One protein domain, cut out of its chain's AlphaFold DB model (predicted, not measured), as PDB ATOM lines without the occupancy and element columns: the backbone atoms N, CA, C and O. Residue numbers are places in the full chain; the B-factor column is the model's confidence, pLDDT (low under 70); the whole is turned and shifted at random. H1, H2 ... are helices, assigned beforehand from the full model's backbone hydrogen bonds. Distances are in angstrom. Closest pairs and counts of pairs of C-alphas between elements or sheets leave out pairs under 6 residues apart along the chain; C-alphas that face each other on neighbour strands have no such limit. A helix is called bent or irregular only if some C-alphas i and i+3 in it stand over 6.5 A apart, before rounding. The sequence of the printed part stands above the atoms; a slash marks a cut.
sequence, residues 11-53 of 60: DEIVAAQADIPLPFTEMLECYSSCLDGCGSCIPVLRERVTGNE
ATOM      1  N   ASP A  11     -15.015  21.714  13.654       94.25
ATOM      2  CA  ASP A  11     -13.784  21.345  14.353       94.25
ATOM      3  C   ASP A  11     -12.772  20.693  13.405       94.25
ATOM      4  O   ASP A  11     -11.592  21.004  13.480       94.25
ATOM      5  N   GLU A  12     -13.223  19.866  12.454       95.44
ATOM      6  CA  GLU A  12     -12.350  19.295  11.416       95.44
ATOM      7  C   GLU A  12     -11.734  20.371  10.512       95.44
ATOM      8  O   GLU A  12     -10.554  20.294  10.177       95.44
ATOM      9  N   ILE A  13     -12.516  21.384  10.121       94.44
ATOM     10  CA  ILE A  13     -12.030  22.479   9.266       94.44
ATOM     11  C   ILE A  13     -11.035  23.353  10.039       94.44
ATOM     12  O   ILE A  13      -9.979  23.696   9.514       94.44
ATOM     13  N   VAL A  14     -11.354  23.689  11.292       93.50
ATOM     14  CA  VAL A  14     -10.481  24.498  12.154       93.50
ATOM     15  C   VAL A  14      -9.197  23.741  12.499       93.50
ATOM     16  O   VAL A  14      -8.130  24.345  12.473       93.50
ATOM     17  N   ALA A  15      -9.272  22.437  12.775       94.88
ATOM     18  CA  ALA A  15      -8.096  21.609  13.027       94.88
ATOM     19  C   ALA A  15      -7.181  21.534  11.797       94.88
ATOM     20  O   ALA A  15      -5.974  21.691  11.943       94.88
ATOM     21  N   ALA A  16      -7.743  21.371  10.593       95.12
ATOM     22  CA  ALA A  16      -6.965  21.394   9.352       95.12
ATOM     23  C   ALA A  16      -6.273  22.750   9.126       95.12
ATOM     24  O   ALA A  16      -5.096  22.785   8.776       95.12
ATOM     25  N   GLN A  17      -6.972  23.859   9.389       95.31
ATOM     26  CA  GLN A  17      -6.396  25.203   9.303       95.31
ATOM     27  C   GLN A  17      -5.330  25.466  10.376       95.31
ATOM     28  O   GLN A  17      -4.384  26.203  10.124       95.31
ATOM     29  N   ALA A  18      -5.461  24.887  11.569       92.81
ATOM     30  CA  ALA A  18      -4.453  25.007  12.619       92.81
ATOM     31  C   ALA A  18      -3.197  24.164  12.336       92.81
ATOM     32  O   ALA A  18      -2.104  24.566  12.728       92.81
ATOM     33  N   ASP A  19      -3.351  23.017  11.669       95.00
ATOM     34  CA  ASP A  19      -2.244  22.137  11.276       95.00
ATOM     35  C   ASP A  19      -1.462  22.709  10.082       95.00
ATOM     36  O   ASP A  19      -0.237  22.824  10.126       95.00
ATOM     37  N   ILE A  20      -2.176  23.141   9.034       94.12
ATOM     38  CA  ILE A  20      -1.599  23.778   7.844       94.12
ATOM     39  C   ILE A  20      -2.385  25.067   7.554       94.12
ATOM     40  O   ILE A  20      -3.402  25.024   6.846       94.12
ATOM     41  N   PRO A  21      -1.931  26.213   8.098       93.06
ATOM     42  CA  PRO A  21      -2.564  27.504   7.868       93.06
ATOM     43  C   PRO A  21      -2.510  27.902   6.395       93.06
ATOM     44  O   PRO A  21      -1.452  27.872   5.771       93.06
ATOM     45  N   LEU A  22      -3.654  28.315   5.858       94.06
ATOM     46  CA  LEU A  22      -3.811  28.853   4.506       94.06
ATOM     47  C   LEU A  22      -4.415  30.271   4.538       94.06
ATOM     48  O   LEU A  22      -5.070  30.639   5.522       94.06
ATOM     49  N   PRO A  23      -4.260  31.073   3.471       93.94
ATOM     50  CA  PRO A  23      -5.103  32.245   3.240       93.94
ATOM     51  C   PRO A  23      -6.591  31.871   3.267       93.94
ATOM     52  O   PRO A  23      -6.964  30.748   2.929       93.94
ATOM     53  N   PHE A  24      -7.473  32.803   3.644       92.81
ATOM     54  CA  PHE A  24      -8.891  32.479   3.867       92.81
ATOM     55  C   PHE A  24      -9.566  31.867   2.630       92.81
ATOM     56  O   PHE A  24     -10.338  30.919   2.755       92.81
ATOM     57  N   THR A  25      -9.260  32.379   1.439       92.94
ATOM     58  CA  THR A  25      -9.808  31.867   0.176       92.94
ATOM     59  C   THR A  25      -9.353  30.431  -0.101       92.94
ATOM     60  O   THR A  25     -10.192  29.568  -0.354       92.94
ATOM     61  N   GLU A  26      -8.054  30.150   0.042       94.25
ATOM     62  CA  GLU A  26      -7.486  28.803  -0.128       94.25
ATOM     63  C   GLU A  26      -8.018  27.825   0.929       94.25
ATOM     64  O   GLU A  26      -8.389  26.697   0.615       94.25
ATOM     65  N   MET A  27      -8.164  28.269   2.181       94.56
ATOM     66  CA  MET A  27      -8.804  27.488   3.242       94.56
ATOM     67  C   MET A  27     -10.234  27.081   2.855       94.56
ATOM     68  O   MET A  27     -10.640  25.931   3.063       94.56
ATOM     69  N   LEU A  28     -11.028  28.014   2.315       94.69
ATOM     70  CA  LEU A  28     -12.400  27.723   1.906       94.69
ATOM     71  C   LEU A  28     -12.442  26.666   0.804       94.69
ATOM     72  O   LEU A  28     -13.269  25.754   0.890       94.69
ATOM     73  N   GLU A  29     -11.562  26.764  -0.187       94.50
ATOM     74  CA  GLU A  29     -11.443  25.796  -1.276       94.50
ATOM     75  C   GLU A  29     -10.994  24.420  -0.759       94.50
ATOM     76  O   GLU A  29     -11.724  23.434  -0.907       94.50
ATOM     77  N   CYS A  30      -9.852  24.361  -0.068       94.38
ATOM     78  CA  CYS A  30      -9.220  23.115   0.362       94.38
ATOM     79  C   CYS A  30      -9.998  22.388   1.461       94.38
ATOM     80  O   CYS A  30     -10.115  21.157   1.446       94.38
ATOM     81  N   TYR A  31     -10.515  23.117   2.454       94.50
ATOM     82  CA  TYR A  31     -11.052  22.481   3.657       94.50
ATOM     83  C   TYR A  31     -12.565  22.423   3.686       94.50
ATOM     84  O   TYR A  31     -13.092  21.438   4.202       94.50
ATOM     85  N   SER A  32     -13.264  23.399   3.109       92.25
ATOM     86  CA  SER A  32     -14.731  23.460   3.179       92.25
ATOM     87  C   SER A  32     -15.446  23.205   1.852       92.25
ATOM     88  O   SER A  32     -16.646  22.920   1.877       92.25
ATOM     89  N   SER A  33     -14.729  23.310   0.725       92.00
ATOM     90  CA  SER A  33     -15.271  23.345  -0.641       92.00
ATOM     91  C   SER A  33     -16.374  24.402  -0.833       92.00
ATOM     92  O   SER A  33     -17.214  24.272  -1.717       92.00
ATOM     93  N   CYS A  34     -16.410  25.438   0.019       89.75
ATOM     94  CA  CYS A  34     -17.434  26.489  -0.000       89.75
ATOM     95  C   CYS A  34     -17.068  27.677  -0.910       89.75
ATOM     96  O   CYS A  34     -17.897  28.575  -1.003       89.75
ATOM     97  N   LEU A  35     -15.890  27.714  -1.555       85.69
ATOM     98  CA  LEU A  35     -15.530  28.817  -2.462       85.69
ATOM     99  C   LEU A  35     -16.469  28.864  -3.681       85.69
ATOM    100  O   LEU A  35     -17.098  29.889  -3.920       85.69
ATOM    101  N   ASP A  36     -16.656  27.718  -4.340       87.56
ATOM    102  CA  ASP A  36     -17.670  27.492  -5.386       87.56
ATOM    103  C   ASP A  36     -18.894  26.703  -4.871       87.56
ATOM    104  O   ASP A  36     -19.759  26.266  -5.635       87.56
ATOM    105  N   GLY A  37     -18.954  26.465  -3.559       87.50
ATOM    106  CA  GLY A  37     -20.031  25.732  -2.898       87.50
ATOM    107  C   GLY A  37     -21.213  26.620  -2.502       87.50
ATOM    108  O   GLY A  37     -21.359  27.758  -2.934       87.50
ATOM    109  N   CYS A  38     -22.074  26.127  -1.607       93.62
ATOM    110  CA  CYS A  38     -23.258  26.874  -1.161       93.62
ATOM    111  C   CYS A  38     -22.945  28.109  -0.292       93.62
ATOM    112  O   CYS A  38     -23.851  28.879   0.020       93.62
ATOM    113  N   GLY A  39     -21.699  28.264   0.168       93.06
ATOM    114  CA  GLY A  39     -21.229  29.418   0.938       93.06
ATOM    115  C   GLY A  39     -21.789  29.560   2.361       93.06
ATOM    116  O   GLY A  39     -21.344  30.436   3.102       93.06
ATOM    117  N   SER A  40     -22.711  28.695   2.803       93.81
ATOM    118  CA  SER A  40     -23.379  28.831   4.111       93.81
ATOM    119  C   SER A  40     -22.420  28.742   5.302       93.81
ATOM    120  O   SER A  40     -22.716  29.246   6.382       93.81
ATOM    121  N   CYS A  41     -21.269  28.094   5.106       94.25
ATOM    122  CA  CYS A  41     -20.249  27.891   6.123       94.25
ATOM    123  C   CYS A  41     -19.340  29.127   6.336       94.25
ATOM    124  O   CYS A  41     -18.735  29.271   7.399       94.25
ATOM    125  N   ILE A  42     -19.266  30.037   5.353       94.81
ATOM    126  CA  ILE A  42     -18.251  31.103   5.262       94.81
ATOM    127  C   ILE A  42     -18.295  32.106   6.429       94.81
ATOM    128  O   ILE A  42     -17.228  32.372   6.986       94.81
ATOM    129  N   PRO A  43     -19.454  32.668   6.838       94.69
ATOM    130  CA  PRO A  43     -19.479  33.703   7.878       94.69
ATOM    131  C   PRO A  43     -18.952  33.192   9.220       94.69
ATOM    132  O   PRO A  43     -18.135  33.846   9.865       94.69
ATOM    133  N   VAL A  44     -19.375  31.985   9.599       94.44
ATOM    134  CA  VAL A  44     -18.973  31.337  10.851       94.44
ATOM    135  C   VAL A  44     -17.502  30.916  10.798       94.44
ATOM    136  O   VAL A  44     -16.782  31.100  11.776       94.44
ATOM    137  N   LEU A  45     -17.020  30.400   9.658       93.62
ATOM    138  CA  LEU A  45     -15.599  30.084   9.497       93.62
ATOM    139  C   LEU A  45     -14.728  31.332   9.620       93.62
ATOM    140  O   LEU A  45     -13.737  31.283  10.340       93.62
ATOM    141  N   ARG A  46     -15.113  32.447   8.982       93.50
ATOM    142  CA  ARG A  46     -14.378  33.717   9.059       93.50
ATOM    143  C   ARG A  46     -14.240  34.198  10.500       93.50
ATOM    144  O   ARG A  46     -13.131  34.482  10.934       93.50
ATOM    145  N   GLU A  47     -15.342  34.228  11.246       92.69
ATOM    146  CA  GLU A  47     -15.320  34.592  12.666       92.69
ATOM    147  C   GLU A  47     -14.374  33.681  13.463       92.69
ATOM    148  O   GLU A  47     -13.545  34.160  14.240       92.69
ATOM    149  N   ARG A  48     -14.452  32.364  13.237       90.69
ATOM    150  CA  ARG A  48     -13.691  31.394  14.024       90.69
ATOM    151  C   ARG A  48     -12.189  31.444  13.761       90.69
ATOM    152  O   ARG A  48     -11.421  31.334  14.712       90.69
ATOM    153  N   VAL A  49     -11.768  31.603  12.509       88.00
ATOM    154  CA  VAL A  49     -10.339  31.608  12.153       88.00
ATOM    155  C   VAL A  49      -9.675  32.955  12.413       88.00
ATOM    156  O   VAL A  49      -8.525  32.971  12.840       88.00
ATOM    157  N   THR A  50     -10.395  34.073  12.261       86.00
ATOM    158  CA  THR A  50      -9.890  35.394  12.668       86.00
ATOM    159  C   THR A  50      -9.802  35.506  14.190       86.00
ATOM    160  O   THR A  50      -8.797  35.985  14.702       86.00
ATOM    161  N   GLY A  51     -10.806  35.014  14.930       80.38
ATOM    162  CA  GLY A  51     -10.800  35.044  16.397       80.38
ATOM    163  C   GLY A  51      -9.732  34.160  17.053       80.38
ATOM    164  O   GLY A  51      -9.417  34.363  18.221       80.38
ATOM    165  N   ASN A  52      -9.174  33.201  16.307       77.69
ATOM    166  CA  ASN A  52      -8.111  32.304  16.763       77.69
ATOM    167  C   ASN A  52      -6.742  32.613  16.113       77.69
ATOM    168  O   ASN A  52      -5.826  31.812  16.270       77.69
ATOM    169  N   GLU A  53      -6.606  33.714  15.357       80.19
ATOM    170  CA  GLU A  53      -5.371  34.091  14.633       80.19
ATOM    171  C   GLU A  53      -4.823  32.985  13.701       80.19
ATOM    172  O   GLU A  53      -3.620  32.846  13.505       80.19
TER     173      GLU A  53
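AT A GLANCE: This is residues 11 to 53 of the 60 residues of an uncharacterized protein of Burkholderia sp. BE17 (UniProt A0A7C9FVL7). Three short helices make a small cluster, their centres at the corners of a triangle. H1 and H2 form a V, meeting near the beginning of H1 and the end of H2, with residues 20 to 23 bridging its open side; H3 lies over the V, and the loop of residues 33 to 41 turns round at one end of the cluster. The printed part has 43 residues with three named helices, in the order H1, H2, H3, and no named strand; the class is all helix. It is compact and rounded, with a radius of gyration of the C-alphas of 9.3 A and spans of 24 by 17 by 17 A.

HOW THE PARTS SIT: H1, residues 11 to 19, touches H2, residues 24 to 32, at a steep tilt of 54 degrees, opposite ways; their closest C-alphas, those of Ile 13 and Tyr 31, are 5.7 A apart. H3, residues 42 to 51, is close to H1 but not clearly touching, at a steep tilt of 47 degrees, the same way; the closest C-alphas, of Val 14 and Val 49, are 7.1 A apart. H3 is also close to H2 but not clearly touching, at a steep tilt of 65 degrees, opposite ways, with the closest C-alphas, of Leu 28 and Ile 42, 7.5 A apart. In H1, H2 and H3 every O i to N i+4 pair is within hydrogen-bond range.

IN THESE COORDINATES: H1 begins at C-alpha 11 (-13.784, 21.345, 14.353) and measures 12.0 A from first to last C-alpha. H2 begins at C-alpha 24 (-8.891, 32.479, 3.867) and measures 10.8 A; it is neither bent nor irregular, but only just: C-alphas 29 and 32 are 6.0 A apart. H3 measures 14.0 A and ends at C-alpha 51 (-10.800, 35.044, 16.397).

THE WHOLE: The C-alphas farthest apart, those of Cys 38 and Glu 53, are 24.9 A apart. The printed part has no cut. The link from H1 to H2 is tight, and that from H2 to H3 is short. The mean pLDDT of the printed part is 92.0, and no printed residue is under 70.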